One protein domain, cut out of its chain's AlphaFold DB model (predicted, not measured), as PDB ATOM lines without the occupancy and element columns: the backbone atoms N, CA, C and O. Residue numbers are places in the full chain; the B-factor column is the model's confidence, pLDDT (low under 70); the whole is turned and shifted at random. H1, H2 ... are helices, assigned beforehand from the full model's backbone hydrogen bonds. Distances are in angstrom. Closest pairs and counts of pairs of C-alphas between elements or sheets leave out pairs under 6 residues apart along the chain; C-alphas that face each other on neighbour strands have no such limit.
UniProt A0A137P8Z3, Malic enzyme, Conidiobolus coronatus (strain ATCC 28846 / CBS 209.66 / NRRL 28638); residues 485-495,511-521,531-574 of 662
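This is residues 485 to 495, 511 to 521 and 531 to 574 of the 662 residues of the protein "Malic enzyme" of Conidiobolus coronatus (strain ATCC 28846 / CBS 209.66 / NRRL 28638) (UniProt A0A137P8Z3). The long helix H3 is the core of a small helical body, with H1 crossing it on one side and H5 crossing it on another, while the short helix H4 sits near the end of H3 and turns into H5. Away from this body, residues 514 to 521, with the small helix H2 among them, stick out as a separate piece. The printed part has 66 residues and is all helix, with five named helices in the order H1, H2, H3, H4, H5 and no named strand. The whole is only just compact, close to loose, with a radius of gyration of the C-alphas of 12.7 A, and is elongated, spanning 42 by 23 by 21 A.

H1 is residues 485 to 492, 10.7 A from first to last C-alpha, beginning at C-alpha 485 at (46.526, -7.035, 117.772). H2 is residues 515 to 519, 6.0 A long. H3, the longest helix, is residues 531 to 547 and runs 24.4 A from C-alpha 531 at (39.637, -14.869, 124.328). H4 is residues 554 to 559, 8.5 A long. H5 is residues 563 to 573, 15.3 A long, ending at C-alpha 573 at (32.741, -5.892, 120.722).

H1 and H3 touch, the C-alphas of Gly 488 and Ala 538 being the closest at 3.9 A, and run the same way at a steep tilt of 54 degrees. H3 and H5 touch, with the C-alphas of Ala 539 and Leu 567 closest at 5.5 A, and run opposite ways at a steep tilt of 59 degrees. H1 and H5 are close but not clearly touching, about perpendicular at 85 degrees, with the C-alphas of Gly 488 and Val 570 closest at 7.7 A. H4 and H5 only just touch, and only at the corner by their link, with 3 pairs of C-alphas within 8 A; the closest are those of Leu 559 and Leu 566, 5.3 A apart. H3 and H4 are close but not clearly touching, their closest C-alphas being those of Val 546 and Ile 557 at 6.1 A. H2 is apart from H1, H3, H4 and H5. In H1, H2, H3, H4 and H5 every O i to N i+4 pair is within hydrogen-bond range.

The two C-alphas farthest apart are those of Lys 520 and Ser 552, at 41.7 A. Without the stretch that stands free, the body of 58 residues spans 29 by 21 by 19 A. Residues 496 to 510 are not printed, and C-alphas 495 and 511 are 26.3 A apart across that cut; residues 522 to 530 are not printed either, and C-alphas 521 and 531 are 21.6 A apart. Of the links that are printed whole, H3 to H4 is short, H4 to H5 is tight, and none is long. The mean pLDDT of the printed part is 97.5, and no printed residue is under 70.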
ATOM      1  N   LEU A 485      45.964  -8.153 118.531       98.81
ATOM      2  CA  LEU A 485      46.526  -7.035 117.772       98.81
ATOM      3  C   LEU A 485      45.548  -6.557 116.688       98.81
ATOM      4  O   LEU A 485      45.196  -5.380 116.648       98.81
ATOM      5  N   GLY A 486      45.055  -7.468 115.844       98.50
ATOM      6  CA  GLY A 486      44.136  -7.120 114.763       98.50
ATOM      7  C   GLY A 486      42.773  -6.632 115.254       98.50
ATOM      8  O   GLY A 486      42.244  -5.680 114.684       98.50
ATOM      9  N   LEU A 487      42.227  -7.186 116.345       98.81
ATOM     10  CA  LEU A 487      41.017  -6.649 116.980       98.81
ATOM     11  C   LEU A 487      41.241  -5.217 117.491       98.81
ATOM     12  O   LEU A 487      40.430  -4.335 117.207       98.81
ATOM     13  N   GLY A 488      42.346  -4.969 118.201       98.69
ATOM     14  CA  GLY A 488      42.699  -3.638 118.695       98.69
ATOM     15  C   GLY A 488      42.854  -2.624 117.559       98.69
ATOM     16  O   GLY A 488      42.291  -1.527 117.608       98.69
ATOM     17  N   CYS A 489      43.536  -3.026 116.487       98.44
ATOM     18  CA  CYS A 489      43.693  -2.248 115.264       98.44
ATOM     19  C   CYS A 489      42.348  -1.957 114.568       98.44
ATOM     20  O   CYS A 489      42.104  -0.813 114.201       98.44
ATOM     21  N   ILE A 490      41.437  -2.926 114.432       98.19
ATOM     22  CA  ILE A 490      40.110  -2.707 113.815       98.19
ATOM     23  C   ILE A 490      39.244  -1.743 114.633       98.19
ATOM     24  O   ILE A 490      38.537  -0.915 114.054       98.19
ATOM     25  N   LEU A 491      39.296  -1.843 115.965       98.31
ATOM     26  CA  LEU A 491      38.495  -1.011 116.866       98.31
ATOM     27  C   LEU A 491      39.007   0.435 116.965       98.31
ATOM     28  O   LEU A 491      38.200   1.349 117.091       98.31
ATOM     29  N   SER A 492      40.324   0.656 116.890       98.00
ATOM     30  CA  SER A 492      40.929   1.997 117.031       98.00
ATOM     31  C   SER A 492      41.362   2.665 115.722       98.00
ATOM     32  O   SER A 492      41.523   3.883 115.690       98.00
ATOM     33  N   LYS A 493      41.525   1.891 114.643       97.12
ATOM     34  CA  LYS A 493      41.891   2.336 113.285       97.12
ATOM     35  C   LYS A 493      43.078   3.320 113.260       97.12
ATOM     36  O   LYS A 493      42.939   4.427 112.733       97.12
ATOM     37  N   PRO A 494      44.239   2.951 113.837       97.12
ATOM     38  CA  PRO A 494      45.415   3.807 113.818       97.12
ATOM     39  C   PRO A 494      45.941   3.989 112.391       97.12
ATOM     40  O   PRO A 494      45.832   3.094 111.557       97.12
ATOM     41  N   LYS A 495      46.566   5.140 112.126       95.56
ATOM     42  CA  LYS A 495      47.127   5.495 110.803       95.56
ATOM     43  C   LYS A 495      48.079   4.432 110.220       95.56
ATOM     44  O   LYS A 495      48.129   4.283 109.005       95.56
ATOM     45  N   ASN A 511      52.219 -10.102 130.609       97.56
ATOM     46  CA  ASN A 511      51.572  -9.707 131.852       97.56
ATOM     47  C   ASN A 511      50.198 -10.387 132.084       97.56
ATOM     48  O   ASN A 511      49.799 -10.507 133.241       97.56
ATOM     49  N   SER A 512      49.562 -10.967 131.054       97.69
ATOM     50  CA  SER A 512      48.262 -11.684 131.123       97.69
ATOM     51  C   SER A 512      48.242 -13.031 131.887       97.69
ATOM     52  O   SER A 512      47.184 -13.657 132.041       97.69
ATOM     53  N   LEU A 513      49.394 -13.505 132.385       97.06
ATOM     54  CA  LEU A 513      49.466 -14.684 133.261       97.06
ATOM     55  C   LEU A 513      48.833 -14.403 134.637       97.06
ATOM     56  O   LEU A 513      49.240 -13.477 135.347       97.06
ATOM     57  N   THR A 514      47.925 -15.283 135.048       97.19
ATOM     58  CA  THR A 514      47.361 -15.398 136.400       97.19
ATOM     59  C   THR A 514      48.404 -15.814 137.438       97.19
ATOM     60  O   THR A 514      49.473 -16.337 137.120       97.19
ATOM     61  N   GLU A 515      48.062 -15.647 138.717       96.19
ATOM     62  CA  GLU A 515      48.878 -16.120 139.842       96.19
ATOM     63  C   GLU A 515      49.126 -17.640 139.796       96.19
ATOM     64  O   GLU A 515      50.223 -18.085 140.127       96.19
ATOM     65  N   GLU A 516      48.158 -18.440 139.326       95.62
ATOM     66  CA  GLU A 516      48.298 -19.899 139.228       95.62
ATOM     67  C   GLU A 516      49.261 -20.318 138.103       95.62
ATOM     68  O   GLU A 516      50.135 -21.159 138.318       95.62
ATOM     69  N   GLU A 517      49.153 -19.718 136.914       95.75
ATOM     70  CA  GLU A 517      50.081 -19.980 135.800       95.75
ATOM     71  C   GLU A 517      51.509 -19.523 136.166       95.75
ATOM     72  O   GLU A 517      52.479 -20.244 135.916       95.75
ATOM     73  N   ARG A 518      51.648 -18.376 136.853       94.00
ATOM     74  CA  ARG A 518      52.936 -17.895 137.389       94.00
ATOM     75  C   ARG A 518      53.510 -18.843 138.447       94.00
ATOM     76  O   ARG A 518      54.701 -19.140 138.392       94.00
ATOM     77  N   ALA A 519      52.690 -19.368 139.359       92.56
ATOM     78  CA  ALA A 519      53.120 -20.341 140.369       92.56
ATOM     79  C   ALA A 519      53.584 -21.678 139.754       92.56
ATOM     80  O   ALA A 519      54.497 -22.313 140.278       92.56
ATOM     81  N   LYS A 520      53.019 -22.072 138.604       91.50
ATOM     82  CA  LYS A 520      53.482 -23.213 137.788       91.50
ATOM     83  C   LYS A 520      54.729 -22.902 136.941       91.50
ATOM     84  O   LYS A 520      55.156 -23.750 136.162       91.50
ATOM     85  N   ASN A 521      55.321 -21.711 137.077       91.00
ATOM     86  CA  ASN A 521      56.430 -21.206 136.259       91.00
ATOM     87  C   ASN A 521      56.127 -21.159 134.747       91.00
ATOM     88  O   ASN A 521      57.043 -21.245 133.925       91.00
ATOM     89  N   ARG A 531      40.585 -15.994 124.464       97.75
ATOM     90  CA  ARG A 531      39.637 -14.869 124.328       97.75
ATOM     91  C   ARG A 531      39.821 -13.764 125.365       97.75
ATOM     92  O   ARG A 531      39.627 -12.593 125.058       97.75
ATOM     93  N   GLU A 532      40.196 -14.126 126.583       98.19
ATOM     94  CA  GLU A 532      40.522 -13.187 127.656       98.19
ATOM     95  C   GLU A 532      41.814 -12.435 127.312       98.19
ATOM     96  O   GLU A 532      41.820 -11.207 127.253       98.19
ATOM     97  N   VAL A 533      42.854 -13.197 126.953       98.56
ATOM     98  CA  VAL A 533      44.184 -12.709 126.565       98.56
ATOM     99  C   VAL A 533      44.121 -11.830 125.311       98.56
ATOM    100  O   VAL A 533      44.677 -10.734 125.298       98.56
ATOM    101  N   SER A 534      43.383 -12.245 124.274       98.81
ATOM    102  CA  SER A 534      43.222 -11.444 123.048       98.81
ATOM    103  C   SER A 534      42.558 -10.093 123.317       98.81
ATOM    104  O   SER A 534      42.892  -9.111 122.659       98.81
ATOM    105  N   ALA A 535      41.643 -10.011 124.289       98.88
ATOM    106  CA  ALA A 535      41.015  -8.747 124.661       98.88
ATOM    107  C   ALA A 535      41.975  -7.808 125.416       98.88
ATOM    108  O   ALA A 535      41.905  -6.593 125.241       98.88
ATOM    109  N   GLU A 536      42.887  -8.356 126.221       98.81
ATOM    110  CA  GLU A 536      43.937  -7.592 126.908       98.81
ATOM    111  C   GLU A 536      44.974  -7.064 125.911       98.81
ATOM    112  O   GLU A 536      45.210  -5.858 125.858       98.81
ATOM    113  N   VAL A 537      45.479  -7.932 125.026       98.88
ATOM    114  CA  VAL A 537      46.389  -7.566 123.927       98.88
ATOM    115  C   VAL A 537      45.767  -6.503 123.008       98.88
ATOM    116  O   VAL A 537      46.439  -5.543 122.626       98.88
ATOM    117  N   ALA A 538      44.472  -6.618 122.694       98.88
ATOM    118  CA  ALA A 538      43.737  -5.606 121.938       98.88
ATOM    119  C   ALA A 538      43.648  -4.265 122.686       98.88
ATOM    120  O   ALA A 538      43.926  -3.222 122.098       98.88
ATOM    121  N   ALA A 539      43.303  -4.275 123.979       98.88
ATOM    122  CA  ALA A 539      43.230  -3.061 124.792       98.88
ATOM    123  C   ALA A 539      44.600  -2.367 124.923       98.88
ATOM    124  O   ALA A 539      44.680  -1.148 124.780       98.88
ATOM    125  N   ALA A 540      45.685  -3.124 125.114       98.75
ATOM    126  CA  ALA A 540      47.046  -2.589 125.137       98.75
ATOM    127  C   ALA A 540      47.452  -1.975 123.786       98.75
ATOM    128  O   ALA A 540      47.973  -0.859 123.750       98.75
ATOM    129  N   SER A 541      47.132  -2.654 122.677       98.81
ATOM    130  CA  SER A 541      47.382  -2.156 121.316       98.81
ATOM    131  C   SER A 541      46.651  -0.831 121.054       98.81
ATOM    132  O   SER A 541      47.253   0.110 120.540       98.81
ATOM    133  N   ILE A 542      45.380  -0.717 121.468       98.81
ATOM    134  CA  ILE A 542      44.599   0.529 121.365       98.81
ATOM    135  C   ILE A 542      45.211   1.638 122.234       98.81
ATOM    136  O   ILE A 542      45.371   2.766 121.771       98.81
ATOM    137  N   ALA A 543      45.559   1.342 123.491       98.75
ATOM    138  CA  ALA A 543      46.091   2.339 124.421       98.75
ATOM    139  C   ALA A 543      47.436   2.920 123.948       98.75
ATOM    140  O   ALA A 543      47.633   4.135 123.996       98.75
ATOM    141  N   GLN A 544      48.333   2.072 123.435       98.69
ATOM    142  CA  GLN A 544      49.600   2.504 122.842       98.69
ATOM    143  C   GLN A 544      49.372   3.295 121.537       98.69
ATOM    144  O   GLN A 544      49.967   4.355 121.355       98.69
ATOM    145  N   ALA A 545      48.435   2.872 120.683       98.62
ATOM    146  CA  ALA A 545      48.081   3.605 119.466       98.62
ATOM    147  C   ALA A 545      47.495   5.011 119.731       98.62
ATOM    148  O   ALA A 545      47.748   5.941 118.961       98.62
ATOM    149  N   VAL A 546      46.735   5.195 120.819       98.62
ATOM    150  CA  VAL A 546      46.291   6.528 121.270       98.62
ATOM    151  C   VAL A 546      47.469   7.347 121.807       98.62
ATOM    152  O   VAL A 546      47.591   8.522 121.473       98.62
ATOM    153  N   LYS A 547      48.361   6.737 122.597       98.31
ATOM    154  CA  LYS A 547      49.566   7.376 123.161       98.31
ATOM    155  C   LYS A 547      50.549   7.888 122.090       98.31
ATOM    156  O   LYS A 547      51.303   8.813 122.370       98.31
ATOM    157  N   GLU A 548      50.525   7.324 120.882       98.06
ATOM    158  CA  GLU A 548      51.303   7.774 119.713       98.06
ATOM    159  C   GLU A 548      50.550   8.759 118.786       98.06
ATOM    160  O   GLU A 548      51.003   9.025 117.671       98.06
ATOM    161  N   ASP A 549      49.384   9.282 119.193       98.12
ATOM    162  CA  ASP A 549      48.510  10.147 118.376       98.12
ATOM    163  C   ASP A 549      48.124   9.525 117.008       98.12
ATOM    164  O   ASP A 549      47.844  10.223 116.021       98.12
ATOM    165  N   LEU A 550      48.094   8.189 116.907       97.69
ATOM    166  CA  LEU A 550      47.766   7.470 115.669       97.69
ATOM    167  C   LEU A 550      46.255   7.305 115.462       97.69
ATOM    168  O   LEU A 550      45.819   7.169 114.320       97.69
ATOM    169  N   VAL A 551      45.474   7.353 116.542       98.00
ATOM    170  CA  VAL A 551      44.005   7.235 116.567       98.00
ATOM    171  C   VAL A 551      43.346   8.609 116.404       98.00
ATOM    172  O   VAL A 551      43.842   9.609 116.918       98.00
ATOM    173  N   SER A 552      42.217   8.676 115.692       96.56
ATOM    174  CA  SER A 552      41.442   9.915 115.479       96.56
ATOM    175  C   SER A 552      40.034   9.899 116.091       96.56
ATOM    176  O   SER A 552      39.390  10.950 116.165       96.56
ATOM    177  N   ASP A 553      39.555   8.738 116.544       97.06
ATOM    178  CA  ASP A 553      38.246   8.591 117.180       97.06
ATOM    179  C   ASP A 553      38.279   9.092 118.633       97.06
ATOM    180  O   ASP A 553      39.045   8.610 119.470       97.06
ATOM    181  N   LYS A 554      37.435  10.082 118.937       97.31
ATOM    182  CA  LYS A 554      37.402  10.748 120.247       97.31
ATOM    183  C   LYS A 554      36.842   9.871 121.360       97.31
ATOM    184  O   LYS A 554      37.267  10.037 122.500       97.31
ATOM    185  N   ASP A 555      35.928   8.956 121.049       97.06
ATOM    186  CA  ASP A 555      35.347   8.069 122.053       97.06
ATOM    187  C   ASP A 555      36.374   6.996 122.445       97.06
ATOM    188  O   ASP A 555      36.517   6.692 123.628       97.06
ATOM    189  N   ILE A 556      37.183   6.514 121.490       97.31
ATOM    190  CA  ILE A 556      38.334   5.634 121.763       97.31
ATOM    191  C   ILE A 556      39.406   6.349 122.605       97.31
ATOM    192  O   ILE A 556      39.888   5.779 123.584       97.31
ATOM    193  N   ILE A 557      39.741   7.604 122.275       98.06
ATOM    194  CA  ILE A 557      40.715   8.422 123.026       98.06
ATOM    195  C   ILE A 557      40.228   8.728 124.459       98.06
ATOM    196  O   ILE A 557      41.033   8.821 125.386       98.06
ATOM    197  N   GLU A 558      38.919   8.882 124.679       97.75
ATOM    198  CA  GLU A 558      38.369   9.047 126.032       97.75
ATOM    199  C   GLU A 558      38.350   7.718 126.804       97.75
ATOM    200  O   GLU A 558      38.700   7.687 127.986       97.75
ATOM    201  N   LEU A 559      37.999   6.608 126.141       96.31
ATOM    202  CA  LEU A 559      38.010   5.264 126.730       96.31
ATOM    203  C   LEU A 559      39.414   4.819 127.156       96.31
ATOM    204  O   LEU A 559      39.552   4.215 128.217       96.31
ATOM    205  N   SER A 560      40.460   5.140 126.388       95.75
ATOM    206  CA  SER A 560      41.832   4.701 126.682       95.75
ATOM    207  C   SER A 560      42.454   5.331 127.933       95.75
ATOM    208  O   SER A 560      43.514   4.890 128.371       95.75
ATOM    209  N   LYS A 561      41.801   6.328 128.544       96.19
ATOM    210  CA  LYS A 561      42.192   6.894 129.848       96.19
ATOM    211  C   LYS A 561      41.861   5.975 131.028       96.19
ATOM    212  O   LYS A 561      42.294   6.243 132.147       96.19
ATOM    213  N   ASP A 562      41.069   4.929 130.802       97.56
ATOM    214  CA  ASP A 562      40.659   3.956 131.809       97.56
ATOM    215  C   ASP A 562      40.745   2.543 131.218       97.56
ATOM    216  O   ASP A 562      39.856   2.092 130.494       97.56
ATOM    217  N   SER A 563      41.821   1.827 131.551       95.56
ATOM    218  CA  SER A 563      42.097   0.484 131.032       95.56
ATOM    219  C   SER A 563      40.980  -0.526 131.320       95.56
ATOM    220  O   SER A 563      40.798  -1.461 130.546       95.56
ATOM    221  N   SER A 564      40.198  -0.333 132.391       97.00
ATOM    222  CA  SER A 564      39.052  -1.192 132.717       97.00
ATOM    223  C   SER A 564      37.884  -0.933 131.763       97.00
ATOM    224  O   SER A 564      37.317  -1.873 131.198       97.00
ATOM    225  N   LYS A 565      37.569   0.343 131.491       97.69
ATOM    226  CA  LYS A 565      36.562   0.711 130.481       97.69
ATOM    227  C   LYS A 565      36.980   0.286 129.076       97.69
ATOM    228  O   LYS A 565      36.135  -0.218 128.341       97.69
ATOM    229  N   LEU A 566      38.254   0.452 128.715       98.38
ATOM    230  CA  LEU A 566      38.772   0.024 127.416       98.38
ATOM    231  C   LEU A 566      38.694  -1.503 127.253       98.38
ATOM    232  O   LEU A 566      38.209  -1.980 126.230       98.38
ATOM    233  N   LEU A 567      39.082  -2.273 128.274       98.56
ATOM    234  CA  LEU A 567      38.982  -3.734 128.250       98.56
ATOM    235  C   LEU A 567      37.524  -4.222 128.202       98.56
ATOM    236  O   LEU A 567      37.236  -5.185 127.492       98.56
ATOM    237  N   SER A 568      36.594  -3.553 128.899       98.25
ATOM    238  CA  SER A 568      35.154  -3.830 128.761       98.25
ATOM    239  C   SER A 568      34.682  -3.543 127.341       98.25
ATOM    240  O   SER A 568      34.109  -4.423 126.713       98.25
ATOM    241  N   TYR A 569      34.993  -2.358 126.800       98.44
ATOM    242  CA  TYR A 569      34.634  -1.968 125.436       98.44
ATOM    243  C   TYR A 569      35.104  -3.003 124.405       98.44
ATOM    244  O   TYR A 569      34.311  -3.425 123.565       98.44
ATOM    245  N   VAL A 570      36.352  -3.476 124.507       98.62
ATOM    246  CA  VAL A 570      36.874  -4.555 123.655       98.62
ATOM    247  C   VAL A 570      36.059  -5.842 123.830       98.62
ATOM    248  O   VAL A 570      35.577  -6.387 122.837       98.62
ATOM    249  N   LYS A 571      35.853  -6.312 125.071       98.44
ATOM    250  CA  LYS A 571      35.099  -7.548 125.374       98.44
ATOM    251  C   LYS A 571      33.634  -7.479 124.915       98.44
ATOM    252  O   LYS A 571      33.093  -8.492 124.473       98.44
ATOM    253  N   ASP A 572      33.021  -6.296 124.940       97.44
ATOM    254  CA  ASP A 572      31.662  -6.033 124.451       97.44
ATOM    255  C   ASP A 572      31.564  -6.052 122.908       97.44
ATOM    256  O   ASP A 572      30.495  -6.339 122.367       97.44
ATOM    257  N   HIS A 573      32.671  -5.810 122.190       97.19
ATOM    258  CA  HIS A 573      32.741  -5.892 120.722       97.19
ATOM    259  C   HIS A 573      33.151  -7.280 120.193       97.19
ATOM    260  O   HIS A 573      33.049  -7.525 118.989       97.19
ATOM    261  N   MET A 574      33.567  -8.214 121.060       98.12
ATOM    262  CA  MET A 574      33.901  -9.585 120.658       98.12
ATOM    263  C   MET A 574      32.650 -10.361 120.221       98.12
ATOM    264  O   MET A 574      31.778 -10.700 121.026       98.12
TER     265      MET A 574